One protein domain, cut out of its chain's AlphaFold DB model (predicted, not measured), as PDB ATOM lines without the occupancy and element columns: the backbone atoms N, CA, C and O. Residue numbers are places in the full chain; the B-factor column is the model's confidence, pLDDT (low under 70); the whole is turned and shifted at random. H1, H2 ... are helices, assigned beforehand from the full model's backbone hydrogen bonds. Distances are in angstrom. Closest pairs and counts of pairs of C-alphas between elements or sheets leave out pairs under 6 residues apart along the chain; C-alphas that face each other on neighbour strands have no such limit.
ATOM      1  N   TYR A   4      47.002  27.254  23.880       88.88
ATOM      2  CA  TYR A   4      46.444  25.901  23.828       88.88
ATOM      3  C   TYR A   4      45.974  25.390  25.198       88.88
ATOM      4  O   TYR A   4      44.905  24.792  25.322       88.88
ATOM      5  N   GLU A   5      46.759  25.645  26.244       91.06
ATOM      6  CA  GLU A   5      46.389  25.284  27.614       91.06
ATOM      7  C   GLU A   5      45.198  26.112  28.085       91.06
ATOM      8  O   GLU A   5      44.274  25.582  28.701       91.06
ATOM      9  N   TRP A   6      45.192  27.400  27.746       93.44
ATOM     10  CA  TRP A   6      44.111  28.313  28.082       93.44
ATOM     11  C   TRP A   6      42.781  27.902  27.434       93.44
ATOM     12  O   TRP A   6      41.774  27.802  28.136       93.44
ATOM     13  N   ILE A   7      42.761  27.608  26.128       91.19
ATOM     14  CA  ILE A   7      41.516  27.251  25.432       91.19
ATOM     15  C   ILE A   7      40.972  25.901  25.916       91.19
ATOM     16  O   ILE A   7      39.765  25.755  26.112       91.19
ATOM     17  N   LYS A   8      41.861  24.945  26.222       90.88
ATOM     18  CA  LYS A   8      41.499  23.681  26.877       90.88
ATOM     19  C   LYS A   8      40.940  23.887  28.277       90.88
ATOM     20  O   LYS A   8      39.933  23.279  28.632       90.88
ATOM     21  N   ALA A   9      41.581  24.734  29.080       92.06
ATOM     22  CA  ALA A   9      41.119  25.037  30.427       92.06
ATOM     23  C   ALA A   9      39.722  25.668  30.399       92.06
ATOM     24  O   ALA A   9      38.864  25.287  31.195       92.06
ATOM     25  N   PHE A  10      39.465  26.574  29.450       92.06
ATOM     26  CA  PHE A  10      38.147  27.175  29.288       92.06
ATOM     27  C   PHE A  10      37.088  26.159  28.837       92.06
ATOM     28  O   PHE A  10      36.009  26.114  29.422       92.06
ATOM     29  N   GLN A  11      37.409  25.282  27.883       91.38
ATOM     30  CA  GLN A  11      36.513  24.191  27.480       91.38
ATOM     31  C   GLN A  11      36.175  23.245  28.625       91.38
ATOM     32  O   GLN A  11      35.013  22.888  28.816       91.38
ATOM     33  N   ASN A  12      37.174  22.872  29.424       91.81
ATOM     34  CA  ASN A  12      36.963  22.044  30.604       91.81
ATOM     35  C   ASN A  12      36.089  22.764  31.638       91.81
ATOM     36  O   ASN A  12      35.189  22.154  32.209       91.81
ATOM     37  N   TYR A  13      36.301  24.064  31.862       92.31
ATOM     38  CA  TYR A  13      35.435  24.865  32.728       92.31
ATOM     39  C   TYR A  13      33.981  24.879  32.227       92.31
ATOM     40  O   TYR A  13      33.052  24.658  33.006       92.31
ATOM     41  N   GLU A  14      33.772  25.082  30.927       91.25
ATOM     42  CA  GLU A  14      32.443  25.081  30.312       91.25
ATOM     43  C   GLU A  14      31.765  23.705  30.433       91.25
ATOM     44  O   GLU A  14      30.592  23.612  30.804       91.25
ATOM     45  N   TYR A  15      32.528  22.623  30.252       91.25
ATOM     46  CA  TYR A  15      32.065  21.256  30.479       91.25
ATOM     47  C   TYR A  15      31.615  21.014  31.918       91.25
ATOM     48  O   TYR A  15      30.499  20.539  32.146       91.25
ATOM     49  N   LEU A  16      32.471  21.348  32.886       92.94
ATOM     50  CA  LEU A  16      32.224  21.100  34.304       92.94
ATOM     51  C   LEU A  16      31.043  21.919  34.824       92.94
ATOM     52  O   LEU A  16      30.239  21.411  35.606       92.94
ATOM     53  N   THR A  17      30.908  23.166  34.371       92.06
ATOM     54  CA  THR A  17      29.777  24.020  34.753       92.06
ATOM     55  C   THR A  17      28.468  23.569  34.114       92.06
ATOM     56  O   THR A  17      27.447  23.524  34.799       92.06
ATOM     57  N   THR A  18      28.485  23.152  32.845       90.62
ATOM     58  CA  THR A  18      27.273  22.671  32.163       90.62
ATOM     59  C   THR A  18      26.753  21.365  32.761       90.62
ATOM     60  O   THR A  18      25.549  21.202  32.954       90.62
ATOM     61  N   HIS A  19      27.655  20.459  33.139       92.56
ATOM     62  CA  HIS A  19      27.306  19.183  33.771       92.56
ATOM     63  C   HIS A  19      27.181  19.265  35.300       92.56
ATOM     64  O   HIS A  19      27.046  18.236  35.957       92.56
ATOM     65  N   LYS A  20      27.183  20.476  35.875       91.88
ATOM     66  CA  LYS A  20      26.987  20.730  37.314       91.88
ATOM     67  C   LYS A  20      28.040  20.089  38.234       91.88
ATOM     68  O   LYS A  20      27.793  19.944  39.427       91.88
ATOM     69  N   TYR A  21      29.221  19.765  37.709       93.94
ATOM     70  CA  TYR A  21      30.385  19.395  38.519       93.94
ATOM     71  C   TYR A  21      30.998  20.612  39.230       93.94
ATOM     72  O   TYR A  21      31.654  20.459  40.256       93.94
ATOM     73  N   LEU A  22      30.784  21.822  38.694       93.75
ATOM     74  CA  LEU A  22      31.256  23.091  39.253       93.75
ATOM     75  C   LEU A  22      30.147  24.160  39.178       93.75
ATOM     76  O   LEU A  22      29.457  24.237  38.159       93.75
ATOM     77  N   PRO A  23      29.974  25.032  40.189       92.12
ATOM     78  CA  PRO A  23      29.131  26.216  40.041       92.12
ATOM     79  C   PRO A  23      29.707  27.194  39.004       92.12
ATOM     80  O   PRO A  23      30.918  27.413  38.935       92.12
ATOM     81  N   LYS A  24      28.833  27.828  38.212       91.06
ATOM     82  CA  LYS A  24      29.241  28.865  37.253       91.06
ATOM     83  C   LYS A  24      29.722  30.106  38.006       91.06
ATOM     84  O   LYS A  24      28.987  30.677  38.807       91.06
ATOM     85  N   SER A  25      30.950  30.533  37.726       91.69
ATOM     86  CA  SER A  25      31.504  31.764  38.285       91.69
ATOM     87  C   SER A  25      30.859  32.989  37.625       91.69
ATOM     88  O   SER A  25      30.813  33.045  36.393       91.69
ATOM     89  N   PRO A  26      30.424  34.005  38.397       90.69
ATOM     90  CA  PRO A  26      29.900  35.251  37.837       90.69
ATOM     91  C   PRO A  26      30.985  36.100  37.155       90.69
ATOM     92  O   PRO A  26      30.667  36.999  36.384       90.69
ATOM     93  N   ILE A  27      32.266  35.821  37.426       91.44
ATOM     94  CA  ILE A  27      33.407  36.568  36.879       91.44
ATOM     95  C   ILE A  27      33.789  36.041  35.489       91.44
ATOM     96  O   ILE A  27      34.132  36.820  34.597       91.44
ATOM     97  N   ILE A  28      33.706  34.721  35.283       89.88
ATOM     98  CA  ILE A  28      34.099  34.062  34.030       89.88
ATOM     99  C   ILE A  28      32.954  34.194  33.019       89.88
ATOM    100  O   ILE A  28      32.161  33.281  32.795       89.88
ATOM    101  N   THR A  29      32.860  35.390  32.442       90.88
ATOM    102  CA  THR A  29      31.916  35.755  31.379       90.88
ATOM    103  C   THR A  29      32.579  35.651  30.008       90.88
ATOM    104  O   THR A  29      33.795  35.807  29.901       90.88
ATOM    105  N   LEU A  30      31.796  35.495  28.934       89.75
ATOM    106  CA  LEU A  30      32.323  35.530  27.563       89.75
ATOM    107  C   LEU A  30      33.140  36.805  27.297       89.75
ATOM    108  O   LEU A  30      34.212  36.743  26.708       89.75
ATOM    109  N   LYS A  31      32.689  37.965  27.796       93.06
ATOM    110  CA  LYS A  31      33.431  39.232  27.679       93.06
ATOM    111  C   LYS A  31      34.826  39.141  28.304       93.06
ATOM    112  O   LYS A  31      35.799  39.584  27.699       93.06
ATOM    113  N   PHE A  32      34.919  38.578  29.508       94.06
ATOM    114  CA  PHE A  32      36.191  38.386  30.198       94.06
ATOM    115  C   PHE A  32      37.102  37.427  29.424       94.06
ATOM    116  O   PHE A  32      38.257  37.744  29.159       94.06
ATOM    117  N   VAL A  33      36.574  36.288  28.985       92.62
ATOM    118  CA  VAL A  33      37.362  35.263  28.291       92.62
ATOM    119  C   VAL A  33      37.838  35.760  26.920       92.62
ATOM    120  O   VAL A  33      39.009  35.602  26.585       92.62
ATOM    121  N   THR A  34      36.998  36.483  26.177       93.12
ATOM    122  CA  THR A  34      37.395  37.167  24.937       93.12
ATOM    123  C   THR A  34      38.475  38.225  25.177       93.12
ATOM    124  O   THR A  34      39.364  38.389  24.346       93.12
ATOM    125  N   SER A  35      38.463  38.928  26.318       94.62
ATOM    126  CA  SER A  35      39.544  39.873  26.637       94.62
ATOM    127  C   SER A  35      40.896  39.177  26.832       94.62
ATOM    128  O   SER A  35      41.913  39.718  26.409       94.62
ATOM    129  N   ILE A  36      40.902  37.955  27.380       93.69
ATOM    130  CA  ILE A  36      42.117  37.137  27.480       93.69
ATOM    131  C   ILE A  36      42.551  36.663  26.091       93.69
ATOM    132  O   ILE A  36      43.732  36.764  25.768       93.69
ATOM    133  N   LEU A  37      41.612  36.214  25.245       93.69
ATOM    134  CA  LEU A  37      41.909  35.826  23.859       93.69
ATOM    135  C   LEU A  37      42.628  36.946  23.093       93.69
ATOM    136  O   LEU A  37      43.606  36.703  22.387       93.69
ATOM    137  N   ASN A  38      42.148  38.178  23.255       93.12
ATOM    138  CA  ASN A  38      42.729  39.361  22.622       93.12
ATOM    139  C   ASN A  38      44.111  39.735  23.182       93.12
ATOM    140  O   ASN A  38      44.807  40.538  22.569       93.12
ATOM    141  N   GLY A  39      44.512  39.169  24.324       93.81
ATOM    142  CA  GLY A  39      45.856  39.313  24.877       93.81
ATOM    143  C   GLY A  39      46.910  38.453  24.175       93.81
ATOM    144  O   GLY A  39      48.086  38.796  24.239       93.81
ATOM    145  N   PHE A  40      46.515  37.372  23.490       94.25
ATOM    146  CA  PHE A  40      47.438  36.570  22.681       94.25
ATOM    147  C   PHE A  40      47.727  37.264  21.355       94.25
ATOM    148  O   PHE A  40      46.809  37.734  20.679       94.25
ATOM    149  N   THR A  41      48.991  37.278  20.946       93.75
ATOM    150  CA  THR A  41      49.431  37.785  19.643       93.75
ATOM    151  C   THR A  41      49.067  36.822  18.512       93.75
ATOM    152  O   THR A  41      48.867  35.627  18.721       93.75
ATOM    153  N   ASP A  42      48.993  37.335  17.282       92.75
ATOM    154  CA  ASP A  42      48.691  36.506  16.106       92.75
ATOM    155  C   ASP A  42      49.755  35.421  15.865       92.75
ATOM    156  O   ASP A  42      49.422  34.308  15.464       92.75
ATOM    157  N   ASN A  43      51.024  35.713  16.174       91.06
ATOM    158  CA  ASN A  43      52.105  34.733  16.075       91.06
ATOM    159  C   ASN A  43      51.965  33.621  17.114       91.06
ATOM    160  O   ASN A  43      52.076  32.461  16.738       91.06
ATOM    161  N   GLU A  44      51.662  33.949  18.375       92.38
ATOM    162  CA  GLU A  44      51.435  32.931  19.412       92.38
ATOM    163  C   GLU A  44      50.268  32.013  19.046       92.38
ATOM    164  O   GLU A  44      50.361  30.797  19.205       92.38
ATOM    165  N   VAL A  45      49.174  32.579  18.522       92.25
ATOM    166  CA  VAL A  45      48.044  31.784  18.027       92.25
ATOM    167  C   VAL A  45      48.512  30.887  16.882       92.25
ATOM    168  O   VAL A  45      48.301  29.679  16.944       92.25
ATOM    169  N   ALA A  46      49.188  31.432  15.869       92.62
ATOM    170  CA  ALA A  46      49.610  30.649  14.713       92.62
ATOM    171  C   ALA A  46      50.583  29.515  15.067       92.62
ATOM    172  O   ALA A  46      50.362  28.378  14.655       92.62
ATOM    173  N   GLU A  47      51.591  29.796  15.892       92.06
ATOM    174  CA  GLU A  47      52.540  28.797  16.391       92.06
ATOM    175  C   GLU A  47      51.825  27.674  17.147       92.06
ATOM    176  O   GLU A  47      52.174  26.507  16.997       92.06
ATOM    177  N   CYS A  48      50.784  27.991  17.924       91.50
ATOM    178  CA  CYS A  48      49.997  26.966  18.602       91.50
ATOM    179  C   CYS A  48      49.217  26.082  17.624       91.50
ATOM    180  O   CYS A  48      49.167  24.866  17.809       91.50
ATOM    181  N   PHE A  49      48.597  26.666  16.596       91.81
ATOM    182  CA  PHE A  49      47.872  25.889  15.590       91.81
ATOM    183  C   PHE A  49      48.813  24.957  14.813       91.81
ATOM    184  O   PHE A  49      48.469  23.791  14.612       91.81
ATOM    185  N   GLU A  50      50.012  25.424  14.463       90.31
ATOM    186  CA  GLU A  50      51.051  24.622  13.807       90.31
ATOM    187  C   GLU A  50      51.587  23.515  14.736       90.31
ATOM    188  O   GLU A  50      51.553  22.335  14.381       90.31
ATOM    189  N   LEU A  51      52.013  23.871  15.956       91.88
ATOM    190  CA  LEU A  51      52.629  22.954  16.925       91.88
ATOM    191  C   LEU A  51      51.706  21.793  17.307       91.88
ATOM    192  O   LEU A  51      52.156  20.655  17.430       91.88
ATOM    193  N   TYR A  52      50.418  22.077  17.501       87.50
ATOM    194  CA  TYR A  52      49.432  21.073  17.902       87.50
ATOM    195  C   TYR A  52      48.616  20.522  16.726       87.50
ATOM    196  O   TYR A  52      47.673  19.765  16.960       87.50
ATOM    197  N   SER A  53      48.964  20.876  15.480       86.19
ATOM    198  CA  SER A  53      48.262  20.435  14.263       86.19
ATOM    199  C   SER A  53      46.742  20.637  14.357       86.19
ATOM    200  O   SER A  53      45.944  19.731  14.107       86.19
ATOM    201  N   LEU A  54      46.336  21.829  14.797       87.62
ATOM    202  CA  LEU A  54      44.937  22.179  15.012       87.62
ATOM    203  C   LEU A  54      44.274  22.568  13.684       87.62
ATOM    204  O   LEU A  54      44.811  23.366  12.919       87.62
ATOM    205  N   ASP A  55      43.077  22.045  13.432       84.25
ATOM    206  CA  ASP A  55      42.301  22.314  12.221       84.25
ATOM    207  C   ASP A  55      40.805  22.517  12.526       84.25
ATOM    208  O   ASP A  55      40.338  22.383  13.658       84.25
ATOM    209  N   ARG A  56      39.997  22.792  11.492       76.56
ATOM    210  CA  ARG A  56      38.537  22.939  11.656       76.56
ATOM    211  C   ARG A  56      37.847  21.683  12.199       76.56
ATOM    212  O   ARG A  56      36.710  21.788  12.649       76.56
ATOM    213  N   LYS A  57      38.458  20.503  12.112       75.81
ATOM    214  CA  LYS A  57      37.871  19.236  12.573       75.81
ATOM    215  C   LYS A  57      38.343  18.858  13.975       75.81
ATOM    216  O   LYS A  57      37.911  17.833  14.499       75.81
ATOM    217  N   ASN A  58      39.208  19.667  14.575       79.88
ATOM    218  CA  ASN A  58      39.779  19.389  15.872       79.88
ATOM    219  C   ASN A  58      38.683  19.301  16.941       79.88
ATOM    220  O   ASN A  58      37.689  20.027  16.887       79.88
ATOM    221  N   SER A  59      38.879  18.449  17.947       71.56
ATOM    222  CA  SER A  59      37.929  18.305  19.053       71.56
ATOM    223  C   SER A  59      37.744  19.606  19.833       71.56
ATOM    224  O   SER A  59      36.675  19.827  20.386       71.56
ATOM    225  N   LEU A  60      38.738  20.502  19.832       72.31
ATOM    226  CA  LEU A  60      38.596  21.846  20.394       72.31
ATOM    227  C   LEU A  60      37.630  22.733  19.579       72.31
ATOM    228  O   LEU A  60      37.132  23.724  20.095       72.31
ATOM    229  N   ASN A  61      37.328  22.391  18.328       68.75
ATOM    230  CA  ASN A  61      36.281  23.043  17.535       68.75
ATOM    231  C   ASN A  61      34.897  22.389  17.717       68.75
ATOM    232  O   ASN A  61      33.947  22.670  16.979       68.75
ATOM    233  N   SER A  62      34.780  21.476  18.678       64.75
ATOM    234  CA  SER A  62      33.546  20.791  19.039       64.75
ATOM    235  C   SER A  62      33.277  20.997  20.525       64.75
ATOM    236  O   SER A  62      34.197  20.965  21.336       64.75
ATOM    237  N   GLY A  63      32.025  21.249  20.893       68.31
ATOM    238  CA  GLY A  63      31.670  21.529  22.278       68.31
ATOM    239  C   GLY A  63      30.594  22.594  22.396       68.31
ATOM    240  O   GLY A  63      29.760  22.762  21.504       68.31
ATOM    241  N   PHE A  64      30.625  23.276  23.531       75.19
ATOM    242  CA  PHE A  64      29.681  24.311  23.925       75.19
ATOM    243  C   PHE A  64      29.903  25.621  23.148       75.19
ATOM    244  O   PHE A  64      30.937  25.820  22.507       75.19
ATOM    245  N   GLU A  65      28.896  26.497  23.157       81.94
ATOM    246  CA  GLU A  65      28.831  27.648  22.249       81.94
ATOM    247  C   GLU A  65      29.979  28.653  22.439       81.94
ATOM    248  O   GLU A  65      30.552  29.092  21.437       81.94
ATOM    249  N   ASP A  66      30.368  28.976  23.679       87.38
ATOM    250  CA  ASP A  66      31.360  30.030  23.931       87.38
ATOM    251  C   ASP A  66      32.767  29.568  23.533       87.38
ATOM    252  O   ASP A  66      33.494  30.279  22.834       87.38
ATOM    253  N   SER A  67      33.173  28.360  23.929       87.31
ATOM    254  CA  SER A  67      34.488  27.829  23.556       87.31
ATOM    255  C   SER A  67      34.626  27.583  22.056       87.31
ATOM    256  O   SER A  67      35.680  27.875  21.483       87.31
ATOM    257  N   LYS A  68      33.561  27.113  21.399       88.25
ATOM    258  CA  LYS A  68      33.524  26.955  19.942       88.25
ATOM    259  C   LYS A  68      33.668  28.297  19.223       88.25
ATOM    260  O   LYS A  68      34.382  28.386  18.218       88.25
ATOM    261  N   LEU A  69      33.025  29.349  19.731       90.25
ATOM    262  CA  LEU A  69      33.158  30.701  19.192       90.25
ATOM    263  C   LEU A  69      34.603  31.205  19.308       90.25
ATOM    264  O   LEU A  69      35.173  31.669  18.320       90.25
ATOM    265  N   LEU A  70      35.223  31.065  20.483       91.75
ATOM    266  CA  LEU A  70      36.613  31.475  20.709       91.75
ATOM    267  C   LEU A  70      37.591  30.706  19.818       91.75
ATOM    268  O   LEU A  70      38.507  31.305  19.248       91.75
ATOM    269  N   TYR A  71      37.376  29.398  19.649       91.69
ATOM    270  CA  TYR A  71      38.166  28.587  18.727       91.69
ATOM    271  C   TYR A  71      38.021  29.088  17.289       91.69
ATOM    272  O   TYR A  71      39.022  29.292  16.609       91.69
ATOM    273  N   SER A  72      36.793  29.364  16.846       90.88
ATOM    274  CA  SER A  72      36.513  29.864  15.493       90.88
ATOM    275  C   SER A  72      37.191  31.211  15.219       90.88
ATOM    276  O   SER A  72      37.789  31.397  14.160       90.88
ATOM    277  N   ILE A  73      37.157  32.135  16.186       92.38
ATOM    278  CA  ILE A  73      37.863  33.425  16.102       92.38
ATOM    279  C   ILE A  73      39.375  33.199  15.994       92.38
ATOM    280  O   ILE A  73      40.037  33.791  15.143       92.38
ATOM    281  N   SER A  74      39.925  32.324  16.837       93.56
ATOM    282  CA  SER A  74      41.359  32.015  16.856       93.56
ATOM    283  C   SER A  74      41.816  31.357  15.556       93.56
ATOM    284  O   SER A  74      42.853  31.714  15.006       93.56
ATOM    285  N   PHE A  75      41.007  30.446  15.021       93.25
ATOM    286  CA  PHE A  75      41.267  29.779  13.755       93.25
ATOM    287  C   PHE A  75      41.238  30.766  12.576       93.25
ATOM    288  O   PHE A  75      42.103  30.703  11.707       93.25
ATOM    289  N   TYR A  76      40.323  31.742  12.574       92.69
ATOM    290  CA  TYR A  76      40.333  32.815  11.573       92.69
ATOM    291  C   TYR A  76      41.603  33.678  11.650       92.69
ATOM    292  O   TYR A  76      42.180  34.024  10.619       92.69
ATOM    293  N   ARG A  77      42.072  34.003  12.866       94.25
ATOM    294  CA  ARG A  77      43.353  34.708  13.074       94.25
ATOM    295  C   ARG A  77      44.542  33.893  12.564       94.25
ATOM    296  O   ARG A  77      45.460  34.448  11.967       94.25
ATOM    297  N   TYR A  78      44.518  32.580  12.769       94.38
ATOM    298  CA  TYR A  78      45.523  31.675  12.224       94.38
ATOM    299  C   TYR A  78      45.521  31.683  10.687       94.38
ATOM    300  O   TYR A  78      46.555  31.979  10.088       94.38
ATOM    301  N   GLU A  79      44.372  31.451  10.041       92.69
ATOM    302  CA  GLU A  79      44.266  31.441   8.571       92.69
ATOM    303  C   GLU A  79      44.742  32.765   7.953       92.69
ATOM    304  O   GLU A  79      45.474  32.765   6.960       92.69
ATOM    305  N   SER A  80      44.375  33.904   8.551       92.50
ATOM    306  CA  SER A  80      44.816  35.214   8.066       92.50
ATOM    307  C   SER A  80      46.326  35.416   8.227       92.50
ATOM    308  O   SER A  80      46.974  35.940   7.317       92.50
ATOM    309  N   THR A  81      46.906  34.950   9.336       93.69
ATOM    310  CA  THR A  81      48.347  35.032   9.609       93.69
ATOM    311  C   THR A  81      49.151  34.207   8.611       93.69
ATOM    312  O   THR A  81      50.103  34.720   8.020       93.69
ATOM    313  N   ILE A  82      48.749  32.958   8.361       93.00
ATOM    314  CA  ILE A  82      49.413  32.087   7.383       93.00
ATOM    315  C   ILE A  82      49.321  32.677   5.981       93.00
ATOM    316  O   ILE A  82      50.343  32.835   5.316       93.00
ATOM    317  N   LYS A  83      48.133  33.126   5.568       92.88
ATOM    318  CA  LYS A  83      47.941  33.771   4.265       92.88
ATOM    319  C   LYS A  83      48.817  35.019   4.095       92.88
ATOM    320  O   LYS A  83      49.355  35.256   3.015       92.88
TER     321      LYS A  83
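This is residues 4 to 83 of the 204 residues of an uncharacterized protein of Escherichia coli (UniProt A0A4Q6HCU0). One long helix, H4, runs along the length of this domain; H1 and H2 pack on its earlier part at shallow tilts, and H3 crosses its later part nearly at a right angle. A long loop, residues 52 to 64, leads from H3 back to where H4 begins. The 80 printed residues hold four named helices, H1, H2, H3 and H4 in chain order, and no named strand: all helix. The whole is compact, with a radius of gyration of the C-alphas of 12.8 A, and elongated, spanning 40 by 24 by 17 A.

H1, residues 4 to 18, begins at C-alpha 4 (46.444, 25.901, 23.828) and is 21.2 A long from first to last C-alpha. H2, residues 30 to 37, measures 10.3 A. H3, residues 42 to 51, measures 14.1 A. H4, residues 65 to 83, measures 26.9 A, from C-alpha 65 (28.831, 27.648, 22.249) to C-alpha 83 (47.941, 33.771, 4.265).

H4 is the hub and touches the three other helices. With residues 67 to 71 alone it touches H1, at a shallow tilt of 19 degrees, opposite ways; the closest C-alphas, of Gln 11 and Ser 67, are 5.7 A apart. With residues 66 to 74 alone it touches H2, at a shallow tilt of 30 degrees, the same way; the closest C-alphas, of Leu 30 and Asp 66, are 6.7 A apart. With residues 74 to 82 alone it touches H3, about perpendicular at 84 degrees; the closest C-alphas, of Ala 46 and Tyr 78, are 4.9 A apart. The helix packing is mostly aligned, but only just: 2 of these 3 pairs are at a shallow tilt. H1 and H2 are near each other, their closest C-alphas 8.2 A apart. H1 and H3 are close but not clearly touching, with C-alphas 4 and 48 at 6.4 A. In H1, H2, H3 and H4 every O i to N i+4 pair is within hydrogen-bond range.

The C-alphas of Lys 20 and Lys 83, the two farthest apart, are 41.2 A from each other. The printed part has no cut. The links H1 to H2 and H3 to H4 are long, and H2 to H3 is tight. The mean pLDDT of the printed part is 89.4; residues 61 to 63 are under 70.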